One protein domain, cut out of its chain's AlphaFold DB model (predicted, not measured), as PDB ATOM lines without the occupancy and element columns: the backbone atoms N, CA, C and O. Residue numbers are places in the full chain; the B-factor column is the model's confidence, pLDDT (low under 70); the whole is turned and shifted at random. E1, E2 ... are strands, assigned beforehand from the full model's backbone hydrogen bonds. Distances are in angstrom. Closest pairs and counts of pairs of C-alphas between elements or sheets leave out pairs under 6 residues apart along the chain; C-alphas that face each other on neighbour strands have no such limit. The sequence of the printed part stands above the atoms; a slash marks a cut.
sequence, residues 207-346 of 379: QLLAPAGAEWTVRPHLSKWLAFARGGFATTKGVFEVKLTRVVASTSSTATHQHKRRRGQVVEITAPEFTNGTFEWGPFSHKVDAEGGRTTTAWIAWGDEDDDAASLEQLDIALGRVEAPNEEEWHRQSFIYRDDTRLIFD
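What this domain is: This is residues 207 to 346 of the 379 residues of the protein "Alpha-L-rhamnosidase A" of Colletotrichum higginsianum (strain IMI 349063) (UniProt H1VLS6). A twisted sheet of seven strands, E2, E3, E4, E7, E8, E9 and E10, is partly covered on one face by a small sheet of three, E1, E5 and E6, in a loose sandwich. The long strand E3 bends, and beside its last part the hairpin of E9 and E10 extends the large sheet; residues 254 to 259, in the loop between E3 and E4, stick out. The printed part has 140 residues and ten named strands, E1 to E10 in chain order, with no named helix; the class is all strand, though under half of the residues, 66, are in named strands. The large sheet is branched and its neighbours are antiparallel; the small one runs E1, E5, E6 and is mixed. The whole is compact, with a radius of gyration of the C-alphas of 15.6 A, yet elongated, spanning 54 by 34 by 28 A.

Where its parts are: Find C-alpha 238 at (166.877, 230.047, 250.442); from there E3 runs 37.7 A to residue 251, bending by 63 degrees at residue 248. The same large sheet holds E2, residues 228 to 235, 24.0 A; E4, residues 263 to 270, 23.4 A; E7, residues 297 to 302, 16.9 A; E8, residues 311 to 315; E9, residues 334 to 337; and E10, residues 341 to 345, ending at C-alpha (184.521, 213.519, 266.027). The small sheet holds E1, residues 215 to 218, beginning at C-alpha (175.465, 239.534, 250.545); E5, residues 276 to 281, 17.0 A; and E6, residues 286 to 291, 15.9 A.

How they stand to each other: Start at E3: E2 and E10 lie on one side of it, E4 on the other side. E2, E3 and E4 form a meander, each strand the antiparallel neighbour of the one before; look at N 231 and O 242, 3.1 A, and N 243 and O 268, 2.9 A. Between the antiparallel neighbours E3 and E10, N 250 and O 342 are within hydrogen-bond range at 2.8 A, and in the hairpin of E9 and E10, N 337 and O 341 are within hydrogen-bond range at 2.8 A. E3 lies on one side of E4 and E7 on the other side, with N 267 of E4 and O 299 of E7 within hydrogen-bond range at 2.9 A; E4 lies on one side of E7 and E8 on the other side, and in the hairpin of E7 and E8, N 300 and O 313 are within range at 2.8 A. In the sandwich, two sheets face to face, the facing parts are 10.7 A centre to centre. E1 is parallel to E5, with N 218 and O 278 at 2.9 A; E5 and E6 are a hairpin, with N 279 and O 288 at 2.9 A.

The domain as a whole: The C-alphas farthest apart, those of Pro 211 and Thr 256, are 53.9 A apart. The printed part has no cut; the links E3 to E4 and E8 to E9 are long. Confidence is under 70 at residues 252 to 260, 283 to 285, 294, 304 to 310 and 319.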
ATOM      1  N   GLN A 207     175.728 236.312 259.391       95.94
ATOM      2  CA  GLN A 207     175.372 237.727 259.275       95.94
ATOM      3  C   GLN A 207     174.949 238.086 257.850       95.94
ATOM      4  O   GLN A 207     175.686 237.891 256.885       95.94
ATOM      5  N   LEU A 208     173.760 238.674 257.711       95.50
ATOM      6  CA  LEU A 208     173.277 239.185 256.429       95.50
ATOM      7  C   LEU A 208     173.723 240.640 256.248       95.50
ATOM      8  O   LEU A 208     173.414 241.498 257.076       95.50
ATOM      9  N   LEU A 209     174.423 240.924 255.151       94.69
ATOM     10  CA  LEU A 209     174.992 242.242 254.847       94.69
ATOM     11  C   LEU A 209     174.145 243.042 253.848       94.69
ATOM     12  O   LEU A 209     174.236 244.269 253.801       94.69
ATOM     13  N   ALA A 210     173.274 242.362 253.102       94.94
ATOM     14  CA  ALA A 210     172.311 242.964 252.185       94.94
ATOM     15  C   ALA A 210     170.926 242.290 252.302       94.94
ATOM     16  O   ALA A 210     170.817 241.192 252.863       94.94
ATOM     17  N   PRO A 211     169.849 242.916 251.779       95.00
ATOM     18  CA  PRO A 211     168.490 242.394 251.892       95.00
ATOM     19  C   PRO A 211     168.364 240.923 251.481       95.00
ATOM     20  O   PRO A 211     168.892 240.496 250.453       95.00
ATOM     21  N   ALA A 212     167.650 240.156 252.309       94.12
ATOM     22  CA  ALA A 212     167.448 238.713 252.165       94.12
ATOM     23  C   ALA A 212     168.737 237.867 252.065       94.12
ATOM     24  O   ALA A 212     168.663 236.714 251.656       94.12
ATOM     25  N   GLY A 213     169.908 238.409 252.420       95.00
ATOM     26  CA  GLY A 213     171.179 237.693 252.313       95.00
ATOM     27  C   GLY A 213     171.736 237.631 250.892       95.00
ATOM     28  O   GLY A 213     172.384 236.655 250.540       95.00
ATOM     29  N   ALA A 214     171.475 238.643 250.050       95.00
ATOM     30  CA  ALA A 214     172.172 238.771 248.761       95.00
ATOM     31  C   ALA A 214     173.699 238.825 248.943       95.00
ATOM     32  O   ALA A 214     174.441 238.245 248.153       95.00
ATOM     33  N   GLU A 215     174.111 239.494 250.018       95.81
ATOM     34  CA  GLU A 215     175.465 239.534 250.545       95.81
ATOM     35  C   GLU A 215     175.425 239.062 251.999       95.81
ATOM     36  O   GLU A 215     174.516 239.445 252.750       95.81
ATOM     37  N   TRP A 216     176.384 238.235 252.401       96.00
ATOM     38  CA  TRP A 216     176.449 237.658 253.741       96.00
ATOM     39  C   TRP A 216     177.894 237.434 254.194       96.00
ATOM     40  O   TRP A 216     178.823 237.413 253.395       96.00
ATOM     41  N   THR A 217     178.096 237.268 255.494       95.88
ATOM     42  CA  THR A 217     179.355 236.772 256.051       95.88
ATOM     43  C   THR A 217     179.056 235.710 257.099       95.88
ATOM     44  O   THR A 217     178.016 235.764 257.760       95.88
ATOM     45  N   VAL A 218     179.932 234.720 257.210       96.00
ATOM     46  CA  VAL A 218     179.898 233.710 258.266       96.00
ATOM     47  C   VAL A 218     181.193 233.820 259.054       96.00
ATOM     48  O   VAL A 218     182.271 233.566 258.516       96.00
ATOM     49  N   ARG A 219     181.081 234.203 260.327       94.94
ATOM     50  CA  ARG A 219     182.191 234.262 261.287       94.94
ATOM     51  C   ARG A 219     181.878 233.347 262.474       94.94
ATOM     52  O   ARG A 219     181.407 233.833 263.497       94.94
ATOM     53  N   PRO A 220     182.051 232.027 262.325       94.19
ATOM     54  CA  PRO A 220     181.666 231.083 263.355       94.19
ATOM     55  C   PRO A 220     182.671 231.090 264.505       94.19
ATOM     56  O   PRO A 220     183.865 231.323 264.304       94.19
ATOM     57  N   HIS A 221     182.182 230.767 265.697       93.06
ATOM     58  CA  HIS A 221     182.997 230.595 266.887       93.06
ATOM     59  C   HIS A 221     182.451 229.433 267.718       93.06
ATOM     60  O   HIS A 221     181.381 229.528 268.326       93.06
ATOM     61  N   LEU A 222     183.174 228.313 267.738       93.56
ATOM     62  CA  LEU A 222     182.762 227.134 268.485       93.56
ATOM     63  C   LEU A 222     183.414 227.168 269.866       93.56
ATOM     64  O   LEU A 222     184.422 226.496 270.085       93.56
ATOM     65  N   SER A 223     182.766 227.895 270.785       93.62
ATOM     66  CA  SER A 223     183.257 228.133 272.151       93.62
ATOM     67  C   SER A 223     183.791 226.871 272.835       93.62
ATOM     68  O   SER A 223     183.361 225.739 272.551       93.62
ATOM     69  N   LYS A 224     184.661 227.043 273.832       93.69
ATOM     70  CA  LYS A 224     185.216 225.929 274.623       93.69
ATOM     71  C   LYS A 224     184.166 225.090 275.352       93.69
ATOM     72  O   LYS A 224     184.490 224.004 275.824       93.69
ATOM     73  N   TRP A 225     182.930 225.580 275.450       96.50
ATOM     74  CA  TRP A 225     181.798 224.913 276.089       96.50
ATOM     75  C   TRP A 225     181.020 223.978 275.159       96.50
ATOM     76  O   TRP A 225     180.146 223.253 275.628       96.50
ATOM     77  N   LEU A 226     181.309 223.987 273.853       96.06
ATOM     78  CA  LEU A 226     180.549 223.250 272.843       96.06
ATOM     79  C   LEU A 226     181.432 222.252 272.081       96.06
ATOM     80  O   LEU A 226     182.502 222.599 271.577       96.06
ATOM     81  N   ALA A 227     180.954 221.012 271.944       95.75
ATOM     82  CA  ALA A 227     181.600 219.989 271.112       95.75
ATOM     83  C   ALA A 227     181.316 220.202 269.620       95.75
ATOM     84  O   ALA A 227     182.132 219.890 268.750       95.75
ATOM     85  N   PHE A 228     180.109 220.682 269.340       97.19
ATOM     86  CA  PHE A 228     179.579 220.931 268.014       97.19
ATOM     87  C   PHE A 228     178.457 221.969 268.098       97.19
ATOM     88  O   PHE A 228     177.863 222.173 269.157       97.19
ATOM     89  N   ALA A 229     178.138 222.592 266.969       97.25
ATOM     90  CA  ALA A 229     176.966 223.441 266.803       97.25
ATOM     91  C   ALA A 229     176.441 223.306 265.370       97.25
ATOM     92  O   ALA A 229     177.220 223.249 264.422       97.25
ATOM     93  N   ARG A 230     175.120 223.249 265.202       97.25
ATOM     94  CA  ARG A 230     174.463 223.266 263.891       97.25
ATOM     95  C   ARG A 230     173.190 224.072 263.976       97.25
ATOM     96  O   ARG A 230     172.431 223.937 264.931       97.25
ATOM     97  N   GLY A 231     172.932 224.849 262.940       96.88
ATOM     98  CA  GLY A 231     171.670 225.544 262.790       96.88
ATOM     99  C   GLY A 231     171.710 226.517 261.631       96.88
ATOM    100  O   GLY A 231     172.647 226.534 260.832       96.88
ATOM    101  N   GLY A 232     170.665 227.328 261.542       96.25
ATOM    102  CA  GLY A 232     170.503 228.265 260.452       96.25
ATOM    103  C   GLY A 232     169.069 228.745 260.316       96.25
ATOM    104  O   GLY A 232     168.228 228.511 261.185       96.25
ATOM    105  N   PHE A 233     168.791 229.427 259.214       96.81
ATOM    106  CA  PHE A 233     167.472 229.969 258.910       96.81
ATOM    107  C   PHE A 233     167.275 230.094 257.399       96.81
ATOM    108  O   PHE A 233     168.223 230.074 256.616       96.81
ATOM    109  N   ALA A 234     166.020 230.248 256.980       96.56
ATOM    110  CA  ALA A 234     165.675 230.498 255.590       96.56
ATOM    111  C   ALA A 234     165.308 231.967 255.366       96.56
ATOM    112  O   ALA A 234     164.665 232.611 256.194       96.56
ATOM    113  N   THR A 235     165.683 232.478 254.201       96.44
ATOM    114  CA  THR A 235     165.225 233.761 253.660       96.44
ATOM    115  C   THR A 235     164.409 233.512 252.393       96.44
ATOM    116  O   THR A 235     164.272 232.378 251.933       96.44
ATOM    117  N   THR A 236     163.930 234.579 251.753       96.62
ATOM    118  CA  THR A 236     163.331 234.478 250.413       96.62
ATOM    119  C   THR A 236     164.314 234.013 249.333       96.62
ATOM    120  O   THR A 236     163.870 233.640 248.252       96.62
ATOM    121  N   LYS A 237     165.629 234.012 249.601       95.00
ATOM    122  CA  LYS A 237     166.647 233.467 248.692       95.00
ATOM    123  C   LYS A 237     166.917 231.980 248.906       95.00
ATOM    124  O   LYS A 237     167.353 231.323 247.970       95.00
ATOM    125  N   GLY A 238     166.642 231.448 250.096       95.25
ATOM    126  CA  GLY A 238     166.877 230.047 250.442       95.25
ATOM    127  C   GLY A 238     167.444 229.870 251.848       95.25
ATOM    128  O   GLY A 238     167.400 230.788 252.670       95.25
ATOM    129  N   VAL A 239     167.965 228.671 252.111       95.88
ATOM    130  CA  VAL A 239     168.497 228.254 253.413       95.88
ATOM    131  C   VAL A 239     169.947 228.699 253.590       95.88
ATOM    132  O   VAL A 239     170.780 228.476 252.713       95.88
ATOM    133  N   PHE A 240     170.231 229.269 254.756       97.19
ATOM    134  CA  PHE A 240     171.565 229.402 255.326       97.19
ATOM    135  C   PHE A 240     171.702 228.368 256.442       97.19
ATOM    136  O   PHE A 240     170.854 228.333 257.331       97.19
ATOM    137  N   GLU A 241     172.737 227.532 256.407       97.19
ATOM    138  CA  GLU A 241     173.043 226.557 257.462       97.19
ATOM    139  C   GLU A 241     174.550 226.547 257.723       97.19
ATOM    140  O   GLU A 241     175.346 226.545 256.783       97.19
ATOM    141  N   VAL A 242     174.930 226.513 258.997       97.38
ATOM    142  CA  VAL A 242     176.318 226.340 259.432       97.38
ATOM    143  C   VAL A 242     176.401 225.120 260.340       97.38
ATOM    144  O   VAL A 242     175.531 224.908 261.189       97.38
ATOM    145  N   LYS A 243     177.454 224.319 260.160       96.81
ATOM    146  CA  LYS A 243     177.814 223.204 261.042       96.81
ATOM    147  C   LYS A 243     179.249 223.372 261.512       96.81
ATOM    148  O   LYS A 243     180.133 223.659 260.711       96.81
ATOM    149  N   LEU A 244     179.463 223.170 262.802       96.12
ATOM    150  CA  LEU A 244     180.745 223.259 263.484       96.12
ATOM    151  C   LEU A 244     180.941 221.977 264.279       96.12
ATOM    152  O   LEU A 244     180.071 221.620 265.072       96.12
ATOM    153  N   THR A 245     182.072 221.302 264.097       96.12
ATOM    154  CA  THR A 245     182.360 220.037 264.786       96.12
ATOM    155  C   THR A 245     183.819 219.979 265.211       96.12
ATOM    156  O   THR A 245     184.709 220.129 264.373       96.12
ATOM    157  N   ARG A 246     184.085 219.688 266.490       95.06
ATOM    158  CA  ARG A 246     185.436 219.341 266.958       95.06
ATOM    159  C   ARG A 246     185.832 217.962 266.437       95.06
ATOM    160  O   ARG A 246     185.113 216.982 266.634       95.06
ATOM    161  N   VAL A 247     186.987 217.887 265.785       94.12
ATOM    162  CA  VAL A 247     187.497 216.663 265.164       94.12
ATOM    163  C   VAL A 247     188.931 216.357 265.576       94.12
ATOM    164  O   VAL A 247     189.715 217.240 265.928       94.12
ATOM    165  N   VAL A 248     189.295 215.084 265.448       93.25
ATOM    166  CA  VAL A 248     190.667 214.595 265.524       93.25
ATOM    167  C   VAL A 248     191.064 213.897 264.231       93.25
ATOM    168  O   VAL A 248     190.285 213.153 263.633       93.25
ATOM    169  N   ALA A 249     192.312 214.099 263.818       91.00
ATOM    170  CA  ALA A 249     192.938 213.309 262.769       91.00
ATOM    171  C   ALA A 249     193.209 211.878 263.274       91.00
ATOM    172  O   ALA A 249     193.936 211.682 264.252       91.00
ATOM    173  N   SER A 250     192.637 210.878 262.601       85.62
ATOM    174  CA  SER A 250     192.830 209.454 262.884       85.62
ATOM    175  C   SER A 250     193.357 208.727 261.649       85.62
ATOM    176  O   SER A 250     192.726 208.751 260.596       85.62
ATOM    177  N   THR A 251     194.483 208.032 261.786       79.31
ATOM    178  CA  THR A 251     195.029 207.140 260.753       79.31
ATOM    179  C   THR A 251     194.484 205.724 260.926       79.31
ATOM    180  O   THR A 251     194.232 205.281 262.046       79.31
ATOM    181  N   SER A 252     194.348 204.985 259.830       62.28
ATOM    182  CA  SER A 252     193.851 203.600 259.796       62.28
ATOM    183  C   SER A 252     194.812 202.556 260.399       62.28
ATOM    184  O   SER A 252     194.391 201.428 260.660       62.28
ATOM    185  N   SER A 253     196.077 202.897 260.684       55.75
ATOM    186  CA  SER A 253     197.018 201.966 261.319       55.75
ATOM    187  C   SER A 253     196.815 201.881 262.836       55.75
ATOM    188  O   SER A 253     196.945 202.878 263.545       55.75
ATOM    189  N   THR A 254     196.593 200.665 263.331       46.22
ATOM    190  CA  THR A 254     196.493 200.216 264.734       46.22
ATOM    191  C   THR A 254     197.781 200.384 265.563       46.22
ATOM    192  O   THR A 254     198.068 199.587 266.455       46.22
ATOM    193  N   ALA A 255     198.580 201.419 265.303       44.97
ATOM    194  CA  ALA A 255     199.743 201.726 266.119       44.97
ATOM    195  C   ALA A 255     199.280 202.361 267.438       44.97
ATOM    196  O   ALA A 255     198.839 203.507 267.492       44.97
ATOM    197  N   THR A 256     199.405 201.586 268.510       44.16
ATOM    198  CA  THR A 256     199.159 201.867 269.934       44.16
ATOM    199  C   THR A 256     199.987 203.014 270.530       44.16
ATOM    200  O   THR A 256     200.155 203.097 271.746       44.16
ATOM    201  N   HIS A 257     200.475 203.948 269.718       44.56
ATOM    202  CA  HIS A 257     201.137 205.140 270.212       44.56
ATOM    203  C   HIS A 257     200.170 206.321 270.202       44.56
ATOM    204  O   HIS A 257     199.766 206.820 269.158       44.56
ATOM    205  N   GLN A 258     199.854 206.771 271.417       46.38
ATOM    206  CA  GLN A 258     199.262 208.050 271.828       46.38
ATOM    207  C   GLN A 258     200.052 209.282 271.312       46.38
ATOM    208  O   GLN A 258     200.233 210.271 272.020       46.38
ATOM    209  N   HIS A 259     200.566 209.256 270.082       48.53
ATOM    210  CA  HIS A 259     201.079 210.454 269.440       48.53
ATOM    211  C   HIS A 259     199.895 211.395 269.225       48.53
ATOM    212  O   HIS A 259     198.918 211.024 268.577       48.53
ATOM    213  N   LYS A 260     199.977 212.567 269.868       56.56
ATOM    214  CA  LYS A 260     199.020 213.683 269.844       56.56
ATOM    215  C   LYS A 260     198.206 213.691 268.548       56.56
ATOM    216  O   LYS A 260     198.699 214.148 267.517       56.56
ATOM    217  N   ARG A 261     196.972 213.175 268.596       73.56
ATOM    218  CA  ARG A 261     196.046 213.293 267.468       73.56
ATOM    219  C   ARG A 261     195.846 214.780 267.215       73.56
ATOM    220  O   ARG A 261     195.504 215.514 268.142       73.56
ATOM    221  N   ARG A 262     196.123 215.230 265.992       87.50
ATOM    222  CA  ARG A 262     195.955 216.637 265.622       87.50
ATOM    223  C   ARG A 262     194.471 216.977 265.753       87.50
ATOM    224  O   ARG A 262     193.647 216.309 265.128       87.50
ATOM    225  N   ARG A 263     194.150 217.962 266.590       91.19
ATOM    226  CA  ARG A 263     192.788 218.463 266.795       91.19
ATOM    227  C   ARG A 263     192.497 219.610 265.843       91.19
ATOM    228  O   ARG A 263     193.402 220.369 265.489       91.19
ATOM    229  N   GLY A 264     191.240 219.725 265.454       91.69
ATOM    230  CA  GLY A 264     190.748 220.844 264.675       91.69
ATOM    231  C   GLY A 264     189.237 220.974 264.764       91.69
ATOM    232  O   GLY A 264     188.568 220.229 265.484       91.69
ATOM    233  N   GLN A 265     188.702 221.920 264.009       93.56
ATOM    234  CA  GLN A 265     187.280 222.178 263.880       93.56
ATOM    235  C   GLN A 265     186.905 222.138 262.398       93.56
ATOM    236  O   GLN A 265     187.488 222.850 261.579       93.56
ATOM    237  N   VAL A 266     185.955 221.273 262.044       94.56
ATOM    238  CA  VAL A 266     185.345 221.285 260.711       94.56
ATOM    239  C   VAL A 266     184.217 222.301 260.714       94.56
ATOM    240  O   VAL A 266     183.364 222.273 261.602       94.56
ATOM    241  N   VAL A 267     184.220 223.165 259.704       94.81
ATOM    242  CA  VAL A 267     183.184 224.161 259.443       94.81
ATOM    243  C   VAL A 267     182.547 223.837 258.104       94.81
ATOM    244  O   VAL A 267     183.243 223.797 257.094       94.81
ATOM    245  N   GLU A 268     181.239 223.619 258.079       95.06
ATOM    246  CA  GLU A 268     180.458 223.481 256.850       95.06
ATOM    247  C   GLU A 268     179.496 224.661 256.727       95.06
ATOM    248  O   GLU A 268     178.796 224.992 257.684       95.06
ATOM    249  N   ILE A 269     179.443 225.278 255.546       95.62
ATOM    250  CA  ILE A 269     178.576 226.416 255.239       95.62
ATOM    251  C   ILE A 269     177.729 226.075 254.017       95.62
ATOM    252  O   ILE A 269     178.243 225.776 252.935       95.62
ATOM    253  N   THR A 270     176.416 226.163 254.191       95.75
ATOM    254  CA  THR A 270     175.426 226.095 253.119       95.75
ATOM    255  C   THR A 270     174.787 227.468 252.978       95.75
ATOM    256  O   THR A 270     174.255 228.002 253.950       95.75
ATOM    257  N   ALA A 271     174.821 228.027 251.770       96.19
ATOM    258  CA  ALA A 271     174.188 229.298 251.443       96.19
ATOM    259  C   ALA A 271     173.474 229.211 250.082       96.19
ATOM    260  O   ALA A 271     173.885 228.412 249.236       96.19
ATOM    261  N   PRO A 272     172.422 230.014 249.838       95.06
ATOM    262  CA  PRO A 272     171.624 229.903 248.620       95.06
ATOM    263  C   PRO A 272     172.395 230.262 247.345       95.06
ATOM    264  O   PRO A 272     173.251 231.145 247.368       95.06
ATOM    265  N   GLU A 273     172.035 229.647 246.214       92.56
ATOM    266  CA  GLU A 273     172.577 230.011 244.895       92.56
ATOM    267  C   GLU A 273     172.417 231.515 244.603       92.56
ATOM    268  O   GLU A 273     171.445 232.152 245.022       92.56
ATOM    269  N   PHE A 274     173.347 232.073 243.820       90.62
ATOM    270  CA  PHE A 274     173.332 233.485 243.410       90.62
ATOM    271  C   PHE A 274     173.362 234.463 244.599       90.62
ATOM    272  O   PHE A 274     172.722 235.523 244.580       90.62
ATOM    273  N   THR A 275     174.094 234.093 245.650       94.44
ATOM    274  CA  THR A 275     174.461 234.970 246.767       94.44
ATOM    275  C   THR A 275     175.973 235.037 246.888       94.44
ATOM    276  O   THR A 275     176.666 234.079 246.552       94.44
ATOM    277  N   ASN A 276     176.480 236.166 247.372       93.75
ATOM    278  CA  ASN A 276     177.908 236.368 247.575       93.75
ATOM    279  C   ASN A 276     178.185 236.440 249.067       93.75
ATOM    280  O   ASN A 276     177.482 237.150 249.788       93.75
ATOM    281  N   GLY A 277     179.220 235.765 249.540       93.69
ATOM    282  CA  GLY A 277     179.605 235.912 250.925       93.69
ATOM    283  C   GLY A 277     181.070 235.696 251.198       93.69
ATOM    284  O   GLY A 277     181.879 235.430 250.312       93.69
ATOM    285  N   THR A 278     181.402 235.857 252.468       93.69
ATOM    286  CA  THR A 278     182.747 235.645 252.984       93.69
ATOM    287  C   THR A 278     182.692 234.727 254.187       93.69
ATOM    288  O   THR A 278     181.821 234.862 255.044       93.69
ATOM    289  N   PHE A 279     183.651 233.819 254.277       92.75
ATOM    290  CA  PHE A 279     183.939 233.076 255.491       92.75
ATOM    291  C   PHE A 279     185.112 233.745 256.212       92.75
ATOM    292  O   PHE A 279     186.151 233.993 255.599       92.75
ATOM    293  N   GLU A 280     184.934 234.060 257.495       91.56
ATOM    294  CA  GLU A 280     185.958 234.677 258.340       91.56
ATOM    295  C   GLU A 280     186.338 233.745 259.492       91.56
ATOM    296  O   GLU A 280     185.488 233.374 260.300       91.56
ATOM    297  N   TRP A 281     187.627 233.405 259.600       87.00
ATOM    298  CA  TRP A 281     188.133 232.527 260.660       87.00
ATOM    299  C   TRP A 281     189.205 233.181 261.535       87.00
ATOM    300  O   TRP A 281     190.127 233.835 261.032       87.00
ATOM    301  N   GLY A 282     189.121 232.927 262.844       75.06
ATOM    302  CA  GLY A 282     190.140 233.287 263.831       75.06
ATOM    303  C   GLY A 282     190.242 234.788 264.161       75.06
ATOM    304  O   GLY A 282     189.532 235.623 263.588       75.06
ATOM    305  N   PRO A 283     191.151 235.161 265.084       60.34
ATOM    306  CA  PRO A 283     191.306 236.536 265.580       60.34
ATOM    307  C   PRO A 283     191.878 237.508 264.535       60.34
ATOM    308  O   PRO A 283     191.679 238.720 264.637       60.34
ATOM    309  N   PHE A 284     192.564 236.988 263.510       55.00
ATOM    310  CA  PHE A 284     193.086 237.765 262.380       55.00
ATOM    311  C   PHE A 284     192.129 237.826 261.183       55.00
ATOM    312  O   PHE A 284     192.478 238.429 260.169       55.00
ATOM    313  N   SER A 285     190.931 237.238 261.307       64.25
ATOM    314  CA  SER A 285     189.883 237.244 260.283       64.25
ATOM    315  C   SER A 285     190.421 236.815 258.917       64.25
ATOM    316  O   SER A 285     190.391 237.596 257.964       64.25
ATOM    317  N   HIS A 286     190.932 235.584 258.810       71.75
ATOM    318  CA  HIS A 286     191.225 234.999 257.500       71.75
ATOM    319  C   HIS A 286     189.943 235.034 256.674       71.75
ATOM    320  O   HIS A 286     189.004 234.305 256.985       71.75
ATOM    321  N   LYS A 287     189.893 235.919 255.673       81.31
ATOM    322  CA  LYS A 287     188.726 236.091 254.811       81.31
ATOM    323  C   LYS A 287     188.896 235.248 253.564       81.31
ATOM    324  O   LYS A 287     189.872 235.417 252.833       81.31
ATOM    325  N   VAL A 288     187.941 234.362 253.338       85.25
ATOM    326  CA  VAL A 288     187.855 233.539 252.137       85.25
ATOM    327  C   VAL A 288     186.544 233.875 251.446       85.25
ATOM    328  O   VAL A 288     185.491 233.859 252.087       85.25
ATOM    329  N   ASP A 289     186.606 234.187 250.155       85.00
ATOM    330  CA  ASP A 289     185.400 234.363 249.353       85.00
ATOM    331  C   ASP A 289     184.635 233.035 249.306       85.00
ATOM    332  O   ASP A 289     185.201 231.974 249.028       85.00
ATOM    333  N   ALA A 290     183.345 233.100 249.612       79.19
ATOM    334  CA  ALA A 290     182.437 231.970 249.609       79.19
ATOM    335  C   ALA A 290     181.234 232.328 248.734       79.19
ATOM    336  O   ALA A 290     180.403 233.165 249.088       79.19
ATOM    337  N   GLU A 291     181.141 231.709 247.562       77.94
ATOM    338  CA  GLU A 291     179.965 231.859 246.712       77.94
ATOM    339  C   GLU A 291     178.846 230.943 247.209       77.94
ATOM    340  O   GLU A 291     179.059 229.769 247.523       77.94
ATOM    341  N   GLY A 292     177.630 231.481 247.275       73.06
ATOM    342  CA  GLY A 292     176.445 230.676 247.499       73.06
ATOM    343  C   GLY A 292     176.192 229.770 246.299       73.06
ATOM    344  O   GLY A 292     176.203 230.210 245.146       73.06
ATOM    345  N   GLY A 293     175.951 228.489 246.555       76.56
ATOM    346  CA  GLY A 293     175.900 227.481 245.508       76.56
ATOM    347  C   GLY A 293     175.096 226.256 245.911       76.56
ATOM    348  O   GLY A 293     174.637 226.111 247.040       76.56
ATOM    349  N   ARG A 294     174.933 225.342 244.953       62.88
ATOM    350  CA  ARG A 294     174.190 224.082 245.126       62.88
ATOM    351  C   ARG A 294     174.775 223.155 246.192       62.88
ATOM    352  O   ARG A 294     174.081 222.255 246.653       62.88
ATOM    353  N   THR A 295     176.053 223.328 246.513       77.62
ATOM    354  CA  THR A 295     176.832 222.435 247.368       77.62
ATOM    355  C   THR A 295     177.347 223.176 248.589       77.62
ATOM    356  O   THR A 295     177.886 224.275 248.476       77.62
ATOM    357  N   THR A 296     177.231 222.534 249.747       88.50
ATOM    358  CA  THR A 296     177.887 222.945 250.988       88.50
ATOM    359  C   THR A 296     179.396 223.056 250.775       88.50
ATOM    360  O   THR A 296     180.013 222.152 250.211       88.50
ATOM    361  N   THR A 297     179.990 224.154 251.236       92.00
ATOM    362  CA  THR A 297     181.448 224.326 251.249       92.00
ATOM    363  C   THR A 297     181.962 224.028 252.649       92.00
ATOM    364  O   THR A 297     181.290 224.354 253.626       92.00
ATOM    365  N   ALA A 298     183.131 223.399 252.760       92.88
ATOM    366  CA  ALA A 298     183.692 223.026 254.049       92.88
ATOM    367  C   ALA A 298     185.161 223.422 254.194       92.88
ATOM    368  O   ALA A 298     185.911 223.487 253.217       92.88
ATOM    369  N   TRP A 299     185.570 223.633 255.441       93.19
ATOM    370  CA  TRP A 299     186.938 223.936 255.836       93.19
ATOM    371  C   TRP A 299     187.314 223.151 257.089       93.19
ATOM    372  O   TRP A 299     186.463 222.843 257.921       93.19
ATOM    373  N   ILE A 300     188.600 222.850 257.231       92.44
ATOM    374  CA  ILE A 300     189.203 222.361 258.468       92.44
ATOM    375  C   ILE A 300     190.115 223.454 259.016       92.44
ATOM    376  O   ILE A 300     191.056 223.894 258.353       92.44
ATOM    377  N   ALA A 301     189.815 223.895 260.229       90.75
ATOM    378  CA  ALA A 301     190.671 224.759 261.012       90.75
ATOM    379  C   ALA A 301     191.459 223.917 262.013       90.75
ATOM    380  O   ALA A 301     190.880 223.196 262.822       90.75
ATOM    381  N   TRP A 302     192.780 223.984 261.953       87.69
ATOM    382  CA  TRP A 302     193.661 223.261 262.863       87.69
ATOM    383  C   TRP A 302     194.121 224.147 264.013       87.69
ATOM    384  O   TRP A 302     194.439 225.304 263.770       87.69
ATOM    385  N   GLY A 303     194.259 223.574 265.210       75.19
ATOM    386  CA  GLY A 303     194.618 224.314 266.427       75.19
ATOM    387  C   GLY A 303     193.414 224.541 267.343       75.19
ATOM    388  O   GLY A 303     192.270 224.337 266.936       75.19
ATOM    389  N   ASP A 304     193.692 224.911 268.593       61.78
ATOM    390  CA  ASP A 304     192.673 225.431 269.511       61.78
ATOM    391  C   ASP A 304     192.447 226.933 269.209       61.78
ATOM    392  O   ASP A 304     193.293 227.558 268.572       61.78
ATOM    393  N   GLU A 305     191.313 227.520 269.619       52.25
ATOM    394  CA  GLU A 305     190.906 228.898 269.239       52.25
ATOM    395  C   GLU A 305     191.937 229.994 269.601       52.25
ATOM    396  O   GLU A 305     191.951 231.044 268.957       52.25
ATOM    397  N   ASP A 306     192.835 229.718 270.555       49.62
ATOM    398  CA  ASP A 306     193.904 230.611 271.032       49.62
ATOM    399  C   ASP A 306     195.273 230.394 270.350       49.62
ATOM    400  O   ASP A 306     196.266 231.019 270.732       49.62
ATOM    401  N   ASP A 307     195.376 229.483 269.375       52.72
ATOM    402  CA  ASP A 307     196.639 229.214 268.685       52.72
ATOM    403  C   ASP A 307     196.838 230.183 267.505       52.72
ATOM    404  O   ASP A 307     196.202 230.065 266.453       52.72
ATOM    405  N   ASP A 308     197.779 231.121 267.650       43.84
ATOM    406  CA  ASP A 308     198.227 232.041 266.589       43.84
ATOM    407  C   ASP A 308     198.744 231.306 265.328       43.84
ATOM    408  O   ASP A 308     198.923 231.920 264.274       43.84
ATOM    409  N   ALA A 309     198.985 229.989 265.414       48.09
ATOM    410  CA  ALA A 309     199.355 229.119 264.300       48.09
ATOM    411  C   ALA A 309     198.162 228.394 263.640       48.09
ATOM    412  O   ALA A 309     198.376 227.441 262.875       48.09
ATOM    413  N   ALA A 310     196.918 228.815 263.912       63.69
ATOM    414  CA  ALA A 310     195.736 228.196 263.330       63.69
ATOM    415  C   ALA A 310     195.789 228.226 261.793       63.69
ATOM    416  O   ALA A 310     195.797 229.281 261.157       63.69
ATOM    417  N   SER A 311     195.839 227.043 261.180       80.31
ATOM    418  CA  SER A 311     195.838 226.894 259.720       80.31
ATOM    419  C   SER A 311     194.444 226.519 259.255       80.31
ATOM    420  O   SER A 311     193.832 225.599 259.796       80.31
ATOM    421  N   LEU A 312     193.956 227.238 258.248       88.12
ATOM    422  CA  LEU A 312     192.662 227.002 257.629       88.12
ATOM    423  C   LEU A 312     192.865 226.386 256.246       88.12
ATOM    424  O   LEU A 312     193.558 226.955 255.403       88.12
ATOM    425  N   GLU A 313     192.249 225.235 256.005       90.12
ATOM    426  CA  GLU A 313     192.325 224.532 254.725       90.12
ATOM    427  C   GLU A 313     190.916 224.227 254.215       90.12
ATOM    428  O   GLU A 313     190.057 223.786 254.976       90.12
ATOM    429  N   GLN A 314     190.666 224.437 252.920       89.94
ATOM    430  CA  GLN A 314     189.411 224.009 252.304       89.94
ATOM    431  C   GLN A 314     189.353 222.476 252.262       89.94
ATOM    432  O   GLN A 314     190.324 221.817 251.877       89.94
ATOM    433  N   LEU A 315     188.216 221.916 252.666       89.69
ATOM    434  CA  LEU A 315     187.970 220.483 252.747       89.69
ATOM    435  C   LEU A 315     187.019 220.059 251.622       89.69
ATOM    436  O   LEU A 315     185.881 220.521 251.553       89.69
ATOM    437  N   ASP A 316     187.474 219.154 250.755       86.75
ATOM    438  CA  ASP A 316     186.620 218.551 249.730       86.75
ATOM    439  C   ASP A 316     185.776 217.424 250.343       86.75
ATOM    440  O   ASP A 316     186.238 216.299 250.545       86.75
ATOM    441  N   ILE A 317     184.522 217.742 250.659       86.06
ATOM    442  CA  ILE A 317     183.576 216.798 251.266       86.06
ATOM    443  C   ILE A 317     182.877 215.897 250.239       86.06
ATOM    444  O   ILE A 317     182.259 214.907 250.634       86.06
ATOM    445  N   ALA A 318     182.988 216.183 248.936       78.88
ATOM    446  CA  ALA A 318     182.333 215.398 247.889       78.88
ATOM    447  C   ALA A 318     183.029 214.049 247.646       78.88
ATOM    448  O   ALA A 318     182.391 213.086 247.223       78.88
ATOM    449  N   LEU A 319     184.332 213.962 247.931       69.12
ATOM    450  CA  LEU A 319     185.152 212.783 247.643       69.12
ATOM    451  C   LEU A 319     185.228 211.757 248.786       69.12
ATOM    452  O   LEU A 319     185.788 210.679 248.585       69.12
ATOM    453  N   GLY A 320     184.688 212.046 249.978       76.31
ATOM    454  CA  GLY A 320     184.982 211.189 251.131       76.31
ATOM    455  C   GLY A 320     184.221 211.426 252.429       76.31
ATOM    456  O   GLY A 320     184.722 211.043 253.487       76.31
ATOM    457  N   ARG A 321     183.036 212.039 252.388       88.12
ATOM    458  CA  ARG A 321     182.143 212.101 253.551       88.12
ATOM    459  C   ARG A 321     181.545 210.721 253.831       88.12
ATOM    460  O   ARG A 321     180.963 210.091 252.952       88.12
ATOM    461  N   VAL A 322     181.677 210.259 255.068       88.94
ATOM    462  CA  VAL A 322     180.909 209.133 255.599       88.94
ATOM    463  C   VAL A 322     179.829 209.709 256.492       88.94
ATOM    464  O   VAL A 322     180.138 210.363 257.491       88.94
ATOM    465  N   GLU A 323     178.578 209.478 256.102       88.38
ATOM    466  CA  GLU A 323     177.422 209.985 256.830       88.38
ATOM    467  C   GLU A 323     177.366 209.454 258.261       88.38
ATOM    468  O   GLU A 323     177.798 208.337 258.563       88.38
ATOM    469  N   ALA A 324     176.801 210.282 259.133       89.88
ATOM    470  CA  ALA A 324     176.465 209.887 260.485       89.88
ATOM    471  C   ALA A 324     175.404 208.767 260.499       89.88
ATOM    472  O   ALA A 324     174.652 208.615 259.532       89.88
ATOM    473  N   PRO A 325     175.283 208.014 261.608       88.31
ATOM    474  CA  PRO A 325     174.273 206.964 261.735       88.31
ATOM    475  C   PRO A 325     172.833 207.470 261.571       88.31
ATOM    476  O   PRO A 325     171.974 206.736 261.083       88.31
ATOM    477  N   ASN A 326     172.561 208.705 261.999       92.50
ATOM    478  CA  ASN A 326     171.260 209.363 261.909       92.50
ATOM    479  C   ASN A 326     171.411 210.896 262.009       92.50
ATOM    480  O   ASN A 326     172.516 211.419 262.168       92.50
ATOM    481  N   GLU A 327     170.290 211.612 261.910       89.81
ATOM    482  CA  GLU A 327     170.252 213.079 261.928       89.81
ATOM    483  C   GLU A 327     170.608 213.698 263.291       89.81
ATOM    484  O   GLU A 327     171.220 214.764 263.324       89.81
ATOM    485  N   GLU A 328     170.287 213.044 264.409       90.56
ATOM    486  CA  GLU A 328     170.626 213.530 265.757       90.56
ATOM    487  C   GLU A 328     172.134 213.419 266.022       90.56
ATOM    488  O   GLU A 328     172.752 214.282 266.649       90.56
ATOM    489  N   GLU A 329     172.762 212.393 265.450       93.44
ATOM    490  CA  GLU A 329     174.198 212.148 265.516       93.44
ATOM    491  C   GLU A 329     174.969 212.755 264.338       93.44
ATOM    492  O   GLU A 329     176.103 212.350 264.089       93.44
ATOM    493  N   TRP A 330     174.409 213.738 263.620       94.38
ATOM    494  CA  TRP A 330     175.035 214.349 262.433       94.38
ATOM    495  C   TRP A 330     176.508 214.749 262.650       94.38
ATOM    496  O   TRP A 330     177.321 214.648 261.734       94.38
ATOM    497  N   HIS A 331     176.865 215.166 263.869       94.56
ATOM    498  CA  HIS A 331     178.210 215.580 264.265       94.56
ATOM    499  C   HIS A 331     179.234 214.429 264.251       94.56
ATOM    500  O   HIS A 331     180.433 214.688 264.217       94.56
ATOM    501  N   ARG A 332     178.782 213.167 264.236       94.06
ATOM    502  CA  ARG A 332     179.617 211.956 264.138       94.06
ATOM    503  C   ARG A 332     180.020 211.592 262.707       94.06
ATOM    504  O   ARG A 332     180.713 210.594 262.511       94.06
ATOM    505  N   GLN A 333     179.595 212.367 261.712       91.75
ATOM    506  CA  GLN A 333     180.102 212.243 260.347       91.75
ATOM    507  C   GLN A 333     181.637 212.278 260.323       91.75
ATOM    508  O   GLN A 333     182.278 212.935 261.147       91.75
ATOM    509  N   SER A 334     182.235 211.575 259.363       92.19
ATOM    510  CA  SER A 334     183.688 211.595 259.176       92.19
ATOM    511  C   SER A 334     184.057 211.982 257.760       92.19
ATOM    512  O   SER A 334     183.295 211.758 256.820       92.19
ATOM    513  N   PHE A 335     185.244 212.552 257.612       91.94
ATOM    514  CA  PHE A 335     185.737 213.041 256.333       91.94
ATOM    515  C   PHE A 335     187.066 212.372 256.021       91.94
ATOM    516  O   PHE A 335     187.960 212.336 256.871       91.94
ATOM    517  N   ILE A 336     187.212 211.836 254.810       89.00
ATOM    518  CA  ILE A 336     188.531 211.458 254.302       89.00
ATOM    519  C   ILE A 336     189.378 212.727 254.209       89.00
ATOM    520  O   ILE A 336     188.961 213.745 253.664       89.00
ATOM    521  N   TYR A 337     190.575 212.640 254.764       86.75
ATOM    522  CA  TYR A 337     191.606 213.659 254.725       86.75
ATOM    523  C   TYR A 337     192.873 213.063 254.091       86.75
ATOM    524  O   TYR A 337     192.944 211.860 253.838       86.75
ATOM    525  N   ARG A 338     193.862 213.905 253.776       82.94
ATOM    526  CA  ARG A 338     195.097 213.496 253.078       82.94
ATOM    527  C   ARG A 338     195.802 212.318 253.779       82.94
ATOM    528  O   ARG A 338     195.663 212.140 254.988       82.94
ATOM    529  N   ASP A 339     196.577 211.549 253.013       79.25
ATOM    530  CA  ASP A 339     197.485 210.501 253.512       79.25
ATOM    531  C   ASP A 339     196.810 209.446 254.417       79.25
ATOM    532  O   ASP A 339     197.227 209.228 255.554       79.25
ATOM    533  N   ASP A 340     195.726 208.818 253.936       77.12
ATOM    534  CA  ASP A 340     194.938 207.788 254.652       77.12
ATOM    535  C   ASP A 340     194.411 208.217 256.037       77.12
ATOM    536  O   ASP A 340     194.059 207.391 256.892       77.12
ATOM    537  N   THR A 341     194.322 209.525 256.266       86.25
ATOM    538  CA  THR A 341     193.793 210.095 257.501       86.25
ATOM    539  C   THR A 341     192.293 210.320 257.370       86.25
ATOM    540  O   THR A 341     191.774 210.653 256.309       86.25
ATOM    541  N   ARG A 342     191.566 210.166 258.470       90.69
ATOM    542  CA  ARG A 342     190.170 210.582 258.589       90.69
ATOM    543  C   ARG A 342     190.028 211.627 259.676       90.69
ATOM    544  O   ARG A 342     190.640 211.502 260.733       90.69
ATOM    545  N   LEU A 343     189.192 212.625 259.429       92.75
ATOM    546  CA  LEU A 343     188.692 213.515 260.467       92.75
ATOM    547  C   LEU A 343     187.476 212.839 261.089       92.75
ATOM    548  O   LEU A 343     186.495 212.579 260.392       92.75
ATOM    549  N   ILE A 344     187.568 212.518 262.372       93.94
ATOM    550  CA  ILE A 344     186.482 211.920 263.155       93.94
ATOM    551  C   ILE A 344     186.156 212.835 264.331       93.94
ATOM    552  O   ILE A 344     187.025 213.583 264.773       93.94
ATOM    553  N   PHE A 345     184.931 212.766 264.842       94.94
ATOM    554  CA  PHE A 345     184.521 213.519 266.027       94.94
ATOM    555  C   PHE A 345     185.467 213.282 267.222       94.94
ATOM    556  O   PHE A 345     185.924 212.158 267.448       94.94
ATOM    557  N   ASP A 346     185.785 214.339 267.979       94.00
ATOM    558  CA  ASP A 346     186.616 214.228 269.186       94.00
ATOM    559  C   ASP A 346     185.793 213.719 270.381       94.00
ATOM    560  O   ASP A 346     185.380 214.493 271.242       94.00
TER     561      ASP A 346